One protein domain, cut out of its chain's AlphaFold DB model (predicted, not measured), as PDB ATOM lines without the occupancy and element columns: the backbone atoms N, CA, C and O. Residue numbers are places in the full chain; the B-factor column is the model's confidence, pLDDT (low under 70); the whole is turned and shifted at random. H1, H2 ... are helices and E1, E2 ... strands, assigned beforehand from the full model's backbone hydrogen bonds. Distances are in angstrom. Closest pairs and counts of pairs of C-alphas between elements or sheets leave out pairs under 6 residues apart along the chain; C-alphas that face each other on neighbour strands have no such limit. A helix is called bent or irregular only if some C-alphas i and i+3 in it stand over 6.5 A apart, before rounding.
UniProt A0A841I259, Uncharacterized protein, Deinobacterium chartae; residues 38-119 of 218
ATOM      1  N   ALA A  38      84.862  62.645  77.813       89.62
ATOM      2  CA  ALA A  38      84.284  63.521  76.788       89.62
ATOM      3  C   ALA A  38      83.407  62.771  75.766       89.62
ATOM      4  O   ALA A  38      82.520  63.364  75.164       89.62
ATOM      5  N   ALA A  39      83.622  61.462  75.597       91.44
ATOM      6  CA  ALA A  39      82.740  60.591  74.819       91.44
ATOM      7  C   ALA A  39      81.579  60.027  75.670       91.44
ATOM      8  O   ALA A  39      80.842  59.153  75.211       91.44
ATOM      9  N   GLY A  40      81.460  60.483  76.924       91.62
ATOM     10  CA  GLY A  40      80.553  59.989  77.958       91.62
ATOM     11  C   GLY A  40      80.685  58.491  78.226       91.62
ATOM     12  O   GLY A  40      79.699  57.805  78.497       91.62
ATOM     13  N   GLN A  41      81.911  57.973  78.136       94.75
ATOM     14  CA  GLN A  41      82.215  56.629  78.607       94.75
ATOM     15  C   GLN A  41      82.299  56.604  80.134       94.75
ATOM     16  O   GLN A  41      82.686  57.577  80.779       94.75
ATOM     17  N   SER A  42      81.969  55.462  80.714       95.00
ATOM     18  CA  SER A  42      82.186  55.157  82.123       95.00
ATOM     19  C   SER A  42      82.662  53.720  82.254       95.00
ATOM     20  O   SER A  42      82.240  52.846  81.492       95.00
ATOM     21  N   TRP A  43      83.540  53.469  83.218       95.75
ATOM     22  CA  TRP A  43      83.943  52.109  83.543       95.75
ATOM     23  C   TRP A  43      82.753  51.315  84.085       95.75
ATOM     24  O   TRP A  43      82.108  51.757  85.038       95.75
ATOM     25  N   SER A  44      82.481  50.153  83.488       95.62
ATOM     26  CA  SER A  44      81.552  49.169  84.044       95.62
ATOM     27  C   SER A  44      82.319  48.051  84.738       95.62
ATOM     28  O   SER A  44      83.143  47.367  84.125       95.62
ATOM     29  N   VAL A  45      81.996  47.821  86.007       95.06
ATOM     30  CA  VAL A  45      82.537  46.728  86.821       95.06
ATOM     31  C   VAL A  45      82.057  45.375  86.302       95.06
ATOM     32  O   VAL A  45      82.856  44.443  86.200       95.06
ATOM     33  N   LEU A  46      80.778  45.260  85.922       94.94
ATOM     34  CA  LEU A  46      80.210  43.997  85.442       94.94
ATOM     35  C   LEU A  46      80.720  43.620  84.048       94.94
ATOM     36  O   LEU A  46      80.960  42.443  83.782       94.94
ATOM     37  N   LYS A  47      80.905  44.598  83.153       94.81
ATOM     38  CA  LYS A  47      81.429  44.356  81.797       94.81
ATOM     39  C   LYS A  47      82.957  44.356  81.735       94.81
ATOM     40  O   LYS A  47      83.501  43.866  80.751       94.81
ATOM     41  N   LYS A  48      83.636  44.888  82.759       94.56
ATOM     42  CA  LYS A  48      85.096  45.096  82.797       94.56
ATOM     43  C   LYS A  48      85.598  45.873  81.577       94.56
ATOM     44  O   LYS A  48      86.601  45.511  80.962       94.56
ATOM     45  N   ALA A  49      84.855  46.907  81.197       96.06
ATOM     46  CA  ALA A  49      85.125  47.699  80.008       96.06
ATOM     47  C   ALA A  49      84.570  49.119  80.151       96.06
ATOM     48  O   ALA A  49      83.624  49.363  80.905       96.06
ATOM     49  N   CYS A  50      85.122  50.042  79.366       96.50
ATOM     50  CA  CYS A  50      84.535  51.361  79.171       96.50
ATOM     51  C   CYS A  50      83.287  51.240  78.300       96.50
ATOM     52  O   CYS A  50      83.360  50.811  77.147       96.50
ATOM     53  N   VAL A  51      82.146  51.634  78.851       96.38
ATOM     54  CA  VAL A  51      80.850  51.575  78.174       96.38
ATOM     55  C   VAL A  51      80.235  52.962  78.104       96.38
ATOM     56  O   VAL A  51      80.485  53.805  78.959       96.38
ATOM     57  N   GLN A  52      79.398  53.193  77.099       96.56
ATOM     58  CA  GLN A  52      78.442  54.296  77.129       96.56
ATOM     59  C   GLN A  52      77.175  53.785  77.820       96.56
ATOM     60  O   GLN A  52      76.505  52.921  77.246       96.56
ATOM     61  N   PRO A  53      76.842  54.258  79.036       95.50
ATOM     62  CA  PRO A  53      75.781  53.658  79.844       95.50
ATOM     63  C   PRO A  53      74.431  53.568  79.121       95.50
ATOM     64  O   PRO A  53      73.748  52.552  79.211       95.50
ATOM     65  N   TRP A  54      74.081  54.584  78.327       94.94
ATOM     66  CA  TRP A  54      72.826  54.634  77.571       94.94
ATOM     67  C   TRP A  54      72.728  53.634  76.410       94.94
ATOM     68  O   TRP A  54      71.624  53.390  75.939       94.94
ATOM     69  N   ASN A  55      73.841  53.051  75.957       96.00
ATOM     70  CA  ASN A  55      73.842  52.051  74.884       96.00
ATOM     71  C   ASN A  55      73.733  50.612  75.400       96.00
ATOM     72  O   ASN A  55      73.401  49.719  74.627       96.00
ATOM     73  N   VAL A  56      74.075  50.369  76.670       95.00
ATOM     74  CA  VAL A  56      74.222  49.004  77.205       95.00
ATOM     75  C   VAL A  56      73.281  48.683  78.358       95.00
ATOM     76  O   VAL A  56      73.126  47.508  78.668       95.00
ATOM     77  N   ALA A  57      72.705  49.690  79.017       95.88
ATOM     78  CA  ALA A  57      71.894  49.490  80.211       95.88
ATOM     79  C   ALA A  57      70.617  48.688  79.939       95.88
ATOM     80  O   ALA A  57      69.919  48.926  78.954       95.88
ATOM     81  N   ASP A  58      70.274  47.812  80.879       96.31
ATOM     82  CA  ASP A  58      69.015  47.066  80.874       96.31
ATOM     83  C   ASP A  58      67.845  47.953  81.317       96.31
ATOM     84  O   ASP A  58      66.705  47.768  80.893       96.31
ATOM     85  N   VAL A  59      68.117  48.932  82.190       95.06
ATOM     86  CA  VAL A  59      67.114  49.867  82.709       95.06
ATOM     87  C   VAL A  59      67.686  51.278  82.776       95.06
ATOM     88  O   VAL A  59      68.789  51.503  83.278       95.06
ATOM     89  N   ARG A  60      66.891  52.253  82.328       95.00
ATOM     90  CA  ARG A  60      67.136  53.684  82.528       95.00
ATOM     91  C   ARG A  60      66.134  54.236  83.535       95.00
ATOM     92  O   ARG A  60      64.930  54.170  83.307       95.00
ATOM     93  N   LEU A  61      66.639  54.806  84.618       93.50
ATOM     94  CA  LEU A  61      65.864  55.417  85.696       93.50
ATOM     95  C   LEU A  61      66.097  56.925  85.729       93.50
ATOM     96  O   LEU A  61      67.146  57.407  85.305       93.50
ATOM     97  N   THR A  62      65.143  57.664  86.284       91.06
ATOM     98  CA  THR A  62      65.375  59.045  86.718       91.06
ATOM     99  C   THR A  62      66.079  59.022  88.070       91.06
ATOM    100  O   THR A  62      65.720  58.233  88.945       91.06
ATOM    101  N   ASP A  63      67.089  59.868  88.247       87.44
ATOM    102  CA  ASP A  63      67.789  59.993  89.520       87.44
ATOM    103  C   ASP A  63      66.857  60.607  90.582       87.44
ATOM    104  O   ASP A  63      66.420  61.751  90.423       87.44
ATOM    105  N   PRO A  64      66.563  59.900  91.690       84.75
ATOM    106  CA  PRO A  64      65.681  60.414  92.737       84.75
ATOM    107  C   PRO A  64      66.242  61.661  93.435       84.75
ATOM    108  O   PRO A  64      65.490  62.391  94.073       84.75
ATOM    109  N   ARG A  65      67.553  61.931  93.319       82.12
ATOM    110  CA  ARG A  65      68.202  63.119  93.902       82.12
ATOM    111  C   ARG A  65      68.225  64.313  92.947       82.12
ATOM    112  O   ARG A  65      68.411  65.440  93.393       82.12
ATOM    113  N   ASN A  66      68.078  64.074  91.645       83.69
ATOM    114  CA  ASN A  66      68.055  65.116  90.626       83.69
ATOM    115  C   ASN A  66      67.245  64.646  89.405       83.69
ATOM    116  O   ASN A  66      67.788  63.948  88.551       83.69
ATOM    117  N   PRO A  67      65.982  65.083  89.255       87.50
ATOM    118  CA  PRO A  67      65.114  64.639  88.166       87.50
ATOM    119  C   PRO A  67      65.626  64.921  86.744       87.50
ATOM    120  O   PRO A  67      65.093  64.365  85.786       87.50
ATOM    121  N   GLN A  68      66.640  65.778  86.581       91.25
ATOM    122  CA  GLN A  68      67.260  66.062  85.282       91.25
ATOM    123  C   GLN A  68      68.316  65.024  84.876       91.25
ATOM    124  O   GLN A  68      68.757  65.012  83.726       91.25
ATOM    125  N   LEU A  69      68.742  64.163  85.802       89.44
ATOM    126  CA  LEU A  69      69.760  63.146  85.565       89.44
ATOM    127  C   LEU A  69      69.135  61.763  85.388       89.44
ATOM    128  O   LEU A  69      68.107  61.424  85.975       89.44
ATOM    129  N   ALA A  70      69.804  60.942  84.581       92.12
ATOM    130  CA  ALA A  70      69.468  59.539  84.401       92.12
ATOM    131  C   ALA A  70      70.444  58.649  85.177       92.12
ATOM    132  O   ALA A  70      71.648  58.904  85.190       92.12
ATOM    133  N   VAL A  71      69.927  57.571  85.759       94.06
ATOM    134  CA  VAL A  71      70.726  56.466  86.294       94.06
ATOM    135  C   VAL A  71      70.539  55.255  85.393       94.06
ATOM    136  O   VAL A  71      69.416  54.870  85.072       94.06
ATOM    137  N   TYR A  72      71.650  54.657  84.982       96.19
ATOM    138  CA  TYR A  72      71.682  53.507  84.088       96.19
ATOM    139  C   TYR A  72      72.033  52.253  84.881       96.19
ATOM    140  O   TYR A  72      73.040  52.238  85.589       96.19
ATOM    141  N   VAL A  73      71.204  51.218  84.768       96.75
ATOM    142  CA  VAL A  73      71.358  49.963  85.507       96.75
ATOM    143  C   VAL A  73      71.715  48.830  84.551       96.75
ATOM    144  O   VAL A  73      71.033  48.630  83.545       96.75
ATOM    145  N   LEU A  74      72.766  48.084  84.887       97.31
ATOM    146  CA  LEU A  74      73.154  46.827  84.244       97.31
ATOM    147  C   LEU A  74      72.946  45.666  85.212       97.31
ATOM    148  O   LEU A  74      73.466  45.711  86.321       97.31
ATOM    149  N   PHE A  75      72.265  44.605  84.802       97.00
ATOM    150  CA  PHE A  75      72.175  43.374  85.584       97.00
ATOM    151  C   PHE A  75      73.277  42.391  85.186       97.00
ATOM    152  O   PHE A  75      73.670  42.278  84.020       97.00
ATOM    153  N   SER A  76      73.798  41.651  86.164       97.19
ATOM    154  CA  SER A  76      74.655  40.504  85.871       97.19
ATOM    155  C   SER A  76      73.843  39.403  85.183       97.19
ATOM    156  O   SER A  76      72.641  39.262  85.407       97.19
ATOM    157  N   GLN A  77      74.500  38.581  84.359       95.38
ATOM    158  CA  GLN A  77      73.829  37.487  83.640       95.38
ATOM    159  C   GLN A  77      73.166  36.469  84.579       95.38
ATOM    160  O   GLN A  77      72.134  35.902  84.244       95.38
ATOM    161  N   ASP A  78      73.747  36.250  85.759       96.00
ATOM    162  CA  ASP A  78      73.193  35.369  86.790       96.00
ATOM    163  C   ASP A  78      72.110  36.045  87.649       96.00
ATOM    164  O   ASP A  78      71.574  35.434  88.574       96.00
ATOM    165  N   GLY A  79      71.810  37.319  87.378       94.50
ATOM    166  CA  GLY A  79      70.847  38.127  88.109       94.50
ATOM    167  C   GLY A  79      71.231  38.411  89.560       94.50
ATOM    168  O   GLY A  79      70.406  38.955  90.287       94.50
ATOM    169  N   LYS A  80      72.433  38.063  90.030       96.75
ATOM    170  CA  LYS A  80      72.836  38.262  91.434       96.75
ATOM    171  C   LYS A  80      73.295  39.679  91.746       96.75
ATOM    172  O   LYS A  80      73.324  40.054  92.917       96.75
ATOM    173  N   GLN A  81      73.653  40.456  90.733       97.50
ATOM    174  CA  GLN A  81      74.159  41.812  90.885       97.50
ATOM    175  C   GLN A  81      73.456  42.778  89.935       97.50
ATOM    176  O   GLN A  81      72.987  42.397  88.862       97.50
ATOM    177  N   ALA A  82      73.418  44.041  90.345       97.31
ATOM    178  CA  ALA A  82      73.004  45.159  89.513       97.31
ATOM    179  C   ALA A  82      74.018  46.294  89.673       97.31
ATOM    180  O   ALA A  82      74.323  46.698  90.788       97.31
ATOM    181  N   GLU A  83      74.556  46.818  88.586       97.00
ATOM    182  CA  GLU A  83      75.487  47.941  88.595       97.00
ATOM    183  C   GLU A  83      74.768  49.236  88.220       97.00
ATOM    184  O   GLU A  83      74.100  49.300  87.191       97.00
ATOM    185  N   LEU A  84      74.960  50.286  89.024       95.44
ATOM    186  CA  LEU A  84      74.599  51.658  88.671       95.44
ATOM    187  C   LEU A  84      75.786  52.301  87.945       95.44
ATOM    188  O   LEU A  84      76.722  52.820  88.565       95.44
ATOM    189  N   VAL A  85      75.765  52.233  86.617       93.44
ATOM    190  CA  VAL A  85      76.893  52.639  85.773       93.44
ATOM    191  C   VAL A  85      77.108  54.151  85.875       93.44
ATOM    192  O   VAL A  85      76.157  54.931  85.845       93.44
ATOM    193  N   GLY A  86      78.368  54.571  86.022       83.50
ATOM    194  CA  GLY A  86      78.745  55.974  86.250       83.50
ATOM    195  C   GLY A  86      78.721  56.408  87.722       83.50
ATOM    196  O   GLY A  86      79.248  57.465  88.048       83.50
ATOM    197  N   ARG A  87      78.183  55.580  88.632       83.75
ATOM    198  CA  ARG A  87      78.263  55.774  90.095       83.75
ATOM    199  C   ARG A  87      79.221  54.801  90.788       83.75
ATOM    200  O   ARG A  87      79.256  54.760  92.013       83.75
ATOM    201  N   GLN A  88      79.940  53.981  90.013       76.69
ATOM    202  CA  GLN A  88      80.863  52.940  90.499       76.69
ATOM    203  C   GLN A  88      80.261  52.059  91.610       76.69
ATOM    204  O   GLN A  88      80.954  51.613  92.520       76.69
ATOM    205  N   SER A  89      78.948  51.828  91.555       86.81
ATOM    206  CA  SER A  89      78.197  51.155  92.611       86.81
ATOM    207  C   SER A  89      77.647  49.836  92.086       86.81
ATOM    208  O   SER A  89      76.838  49.834  91.158       86.81
ATOM    209  N   VAL A  90      78.061  48.723  92.697       95.19
ATOM    210  CA  VAL A  90      77.507  47.386  92.437       95.19
ATOM    211  C   VAL A  90      76.628  46.979  93.614       95.19
ATOM    212  O   VAL A  90      77.067  46.929  94.763       95.19
ATOM    213  N   LEU A  91      75.368  46.708  93.310       95.81
ATOM    214  CA  LEU A  91      74.340  46.246  94.225       95.81
ATOM    215  C   LEU A  91      74.271  44.715  94.180       95.81
ATOM    216  O   LEU A  91      74.436  44.109  93.120       95.81
ATOM    217  N   HIS A  92      73.974  44.096  95.318       96.75
ATOM    218  CA  HIS A  92      73.818  42.649  95.454       96.75
ATOM    219  C   HIS A  92      72.357  42.295  95.688       96.75
ATOM    220  O   HIS A  92      71.645  43.001  96.400       96.75
ATOM    221  N   ARG A  93      71.903  41.193  95.095       95.62
ATOM    222  CA  ARG A  93      70.523  40.737  95.237       95.62
ATOM    223  C   ARG A  93      70.255  40.254  96.663       95.62
ATOM    224  O   ARG A  93      70.887  39.306  97.124       95.62
ATOM    225  N   VAL A  94      69.274  40.862  97.324       92.81
ATOM    226  CA  VAL A  94      68.782  40.497  98.659       92.81
ATOM    227  C   VAL A  94      67.271  40.303  98.560       92.81
ATOM    228  O   VAL A  94      66.507  41.255  98.418       92.81
ATOM    229  N   GLY A  95      66.823  39.045  98.577       89.81
ATOM    230  CA  GLY A  95      65.413  38.719  98.355       89.81
ATOM    231  C   GLY A  95      64.934  39.156  96.965       89.81
ATOM    232  O   GLY A  95      65.394  38.618  95.956       89.81
ATOM    233  N   ALA A  96      63.992  40.100  96.918       87.50
ATOM    234  CA  ALA A  96      63.436  40.661  95.683       87.50
ATOM    235  C   ALA A  96      64.102  41.982  95.240       87.50
ATOM    236  O   ALA A  96      63.772  42.495  94.171       87.50
ATOM    237  N   GLU A  97      65.031  42.518  96.031       93.56
ATOM    238  CA  GLU A  97      65.690  43.809  95.807       93.56
ATOM    239  C   GLU A  97      67.172  43.631  95.462       93.56
ATOM    240  O   GLU A  97      67.745  42.554  95.657       93.56
ATOM    241  N   TYR A  98      67.812  44.703  94.992       95.31
ATOM    242  CA  TYR A  98      69.271  44.817  94.981       95.31
ATOM    243  C   TYR A  98      69.711  45.935  95.918       95.31
ATOM    244  O   TYR A  98      69.172  47.038  95.860       95.31
ATOM    245  N   VAL A  99      70.708  45.660  96.752       93.19
ATOM    246  CA  VAL A  99      71.144  46.553  97.830       93.19
ATOM    247  C   VAL A  99      72.641  46.830  97.707       93.19
ATOM    248  O   VAL A  99      73.429  45.921  97.427       93.19
ATOM    249  N   SER A 100      73.050  48.088  97.876       92.00
ATOM    250  CA  SER A 100      74.466  48.473  97.918       92.00
ATOM    251  C   SER A 100      75.159  47.918  99.161       92.00
ATOM    252  O   SER A 100      74.519  47.607 100.161       92.00
ATOM    253  N   ALA A 101      76.489  47.811  99.119       87.69
ATOM    254  CA  ALA A 101      77.272  47.279 100.238       87.69
ATOM    255  C   ALA A 101      77.088  48.066 101.554       87.69
ATOM    256  O   ALA A 101      77.157  47.479 102.628       87.69
ATOM    257  N   ASP A 102      76.825  49.372 101.471       83.62
ATOM    258  CA  ASP A 102      76.539  50.252 102.614       83.62
ATOM    259  C   ASP A 102      75.069  50.212 103.082       83.62
ATOM    260  O   ASP A 102      74.713  50.868 104.058       83.62
ATOM    261  N   GLY A 103      74.196  49.469 102.393       86.56
ATOM    262  CA  GLY A 103      72.770  49.387 102.712       86.56
ATOM    263  C   GLY A 103      71.967  50.663 102.437       86.56
ATOM    264  O   GLY A 103      70.830  50.769 102.894       86.56
ATOM    265  N   LEU A 104      72.532  51.653 101.738       83.12
ATOM    266  CA  LEU A 104      71.885  52.956 101.523       83.12
ATOM    267  C   LEU A 104      71.107  53.046 100.210       83.12
ATOM    268  O   LEU A 104      70.166  53.831 100.089       83.12
ATOM    269  N   THR A 105      71.496  52.272  99.202       88.25
ATOM    270  CA  THR A 105      70.865  52.290  97.884       88.25
ATOM    271  C   THR A 105      70.120  50.992  97.662       88.25
ATOM    272  O   THR A 105      70.730  49.930  97.556       88.25
ATOM    273  N   HIS A 106      68.799  51.102  97.545       92.12
ATOM    274  CA  HIS A 106      67.923  49.991  97.214       92.12
ATOM    275  C   HIS A 106      67.380  50.178  95.801       92.12
ATOM    276  O   HIS A 106      66.774  51.201  95.480       92.12
ATOM    277  N   LEU A 107      67.589  49.179  94.952       93.94
ATOM    278  CA  LEU A 107      66.925  49.047  93.666       93.94
ATOM    279  C   LEU A 107      65.781  48.046  93.832       93.94
ATOM    280  O   LEU A 107      66.003  46.845  94.007       93.94
ATOM    281  N   VAL A 108      64.560  48.568  93.776       92.94
ATOM    282  CA  VAL A 108      63.332  47.828  94.067       92.94
ATOM    283  C   VAL A 108      62.522  47.673  92.788       92.94
ATOM    284  O   VAL A 108      62.461  48.581  91.955       92.94
ATOM    285  N   ARG A 109      61.894  46.507  92.634       90.81
ATOM    286  CA  ARG A 109      60.979  46.227  91.531       90.81
ATOM    287  C   ARG A 109      59.535  46.417  91.987       90.81
ATOM    288  O   ARG A 109      59.065  45.689  92.854       90.81
ATOM    289  N   ASN A 110      58.818  47.339  91.353       87.25
ATOM    290  CA  ASN A 110      57.402  47.612  91.595       87.25
ATOM    291  C   ASN A 110      56.581  47.099  90.403       87.25
ATOM    292  O   ASN A 110      56.300  47.815  89.444       87.25
ATOM    293  N   GLY A 111      56.251  45.807  90.417       86.06
ATOM    294  CA  GLY A 111      55.620  45.149  89.271       86.06
ATOM    295  C   GLY A 111      56.575  45.051  88.076       86.06
ATOM    296  O   GLY A 111      57.573  44.329  88.126       86.06
ATOM    297  N   GLN A 112      56.271  45.753  86.981       83.38
ATOM    298  CA  GLN A 112      57.126  45.775  85.786       83.38
ATOM    299  C   GLN A 112      58.157  46.910  85.781       83.38
ATOM    300  O   GLN A 112      59.057  46.893  84.943       83.38
ATOM    301  N   THR A 113      58.071  47.863  86.710       87.44
ATOM    302  CA  THR A 113      58.979  49.013  86.777       87.44
ATOM    303  C   THR A 113      60.020  48.854  87.878       87.44
ATOM    304  O   THR A 113      59.855  48.093  88.832       87.44
ATOM    305  N   TRP A 114      61.121  49.583  87.727       93.38
ATOM    306  CA  TRP A 114      62.214  49.648  88.688       93.38
ATOM    307  C   TRP A 114      62.298  51.056  89.269       93.38
ATOM    308  O   TRP A 114      62.059  52.032  88.559       93.38
ATOM    309  N   SER A 115      62.665  51.168  90.542       91.50
ATOM    310  CA  SER A 115      62.932  52.452  91.190       91.50
ATOM    311  C   SER A 115      64.136  52.355  92.113       91.50
ATOM    312  O   SER A 115      64.378  51.326  92.747       91.50
ATOM    313  N   LEU A 116      64.889  53.452  92.198       90.12
ATOM    314  CA  LEU A 116      65.895  53.628  93.234       90.12
ATOM    315  C   LEU A 116      65.239  54.296  94.428       90.12
ATOM    316  O   LEU A 116      64.800  55.440  94.332       90.12
ATOM    317  N   ASN A 117      65.232  53.591  95.549       83.94
ATOM    318  CA  ASN A 117      64.917  54.166  96.838       83.94
ATOM    319  C   ASN A 117      66.254  54.433  97.529       83.94
ATOM    320  O   ASN A 117      66.882  53.495  98.032       83.94
ATOM    321  N   PRO A 118      66.754  55.682  97.529       66.81
ATOM    322  CA  PRO A 118      67.762  56.034  98.503       66.81
ATOM    323  C   PRO A 118      67.088  55.843  99.860       66.81
ATOM    324  O   PRO A 118      66.102  56.518 100.157       66.81
ATOM    325  N   LYS A 119      67.577  54.905 100.673       58.31
ATOM    326  CA  LYS A 119      67.265  54.962 102.094       58.31
ATOM    327  C   LYS A 119      67.884  56.275 102.540       58.31
ATOM    328  O   LYS A 119      69.102  56.428 102.453       58.31
TER     329      LYS A 119
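Overview. This is residues 38 to 119 of the 218 residues of an uncharacterized protein of Deinobacterium chartae (UniProt A0A841I259). A single sheet of seven strands, E3 to E9, curls like part of a barrel and folds back on itself, with E3, E4 and E5 making one leaf, E7, E8 and E9 the leaf that faces it, and E6 the hinge between them. The edge strands E3 and E9 come close to each other without being neighbours, while a small hairpin of E1 and E2 sits at one end of the domain and the short helix H1 packs on E4. The printed part has 82 residues with nine named strands and one named helix, in the order E1, E2, H1, E3, E4, E5, E6, E7, E8, E9, and its class is mostly strand. The large sheet runs E3, E4, E5, E6, E7, E8, E9, all antiparallel, and the small sheet is E1 and E2, also antiparallel. The whole is compact, with a radius of gyration of the C-alphas of 12.0 A, and its outline is rounded, with spans of 36 by 30 by 26 A.

Along the chain. E1 is residues 42 to 44, beginning at C-alpha 42 at (82.186, 55.157, 82.123), and E2 is residues 49 to 51. H1 follows at residues 53 to 56, 5.6 A long. E3 is residues 59 to 63, 12.2 A, and E4, the longest strand by residues, is residues 66 to 75, 22.7 A, from C-alpha 66 at (68.055, 65.116, 90.626). E4 bends by 77 degrees at residue 69. E5 is residues 81 to 85, 12.3 A, E6 residues 89 to 94, 15.5 A, and E7 residues 97 to 100, 10.2 A. E8 is residues 105 to 110, 15.6 A, and E9 is residues 113 to 118, 16.2 A, ending at C-alpha 118 at (67.762, 56.034, 98.503).

Arrangement. The strands E3 to E9 form a meander, each strand the antiparallel neighbour of the one before, and each such pair is a hairpin. E3 and E4 stand at 150 degrees, with N 61 and O 71 2.8 A apart, within hydrogen-bond range. Also within hydrogen-bond range are N 83 of E5 and O 74 of E4, at 2.7 A, and N 91 of E6 and O 82 of E5, at 2.7 A. Across E6 and E7, N 92 and O 99 are within hydrogen-bond range at 2.8 A; across E7 and E8, at 168 degrees, N 107 and O 98 are at 2.8 A; across E8 and E9, N 108 and O 115 are at 2.9 A. The sheet is strongly twisted and is a folded sheet, bent back into two leaves that face each other with 37 pairs of C-alphas within 11 A. The closest C-alphas of the edge strands E3 and E9 are those of Leu 61 and Ser 115, 6.9 A apart. H1 is on this sheet at a height over the sheet of 7.9 A, and only just over E4, with 3 of its 4 C-alphas falling on it; their closest C-alphas, those of Pro 53 and Tyr 72, are 5.9 A apart. H1 is too short for any O i to N i+4 pair, and its one O i to N i+3 pair is within hydrogen-bond range. E1 and E2 are a hairpin, with N 42 and O 51 within hydrogen-bond range at 2.8 A. The closest C-alphas of E1 and E5 are those of Ser 44 and Val 85, 6.1 A apart, whereas E2 and E5 are apart.

Size, cuts and confidence. The two C-alphas farthest apart are those of Ala 38 and Gly 95, at 37.9 A. The printed part has no cut, and the links between its named elements are tight. The mean pLDDT of the printed part is 91.4, and residues 118 to 119 are under 70.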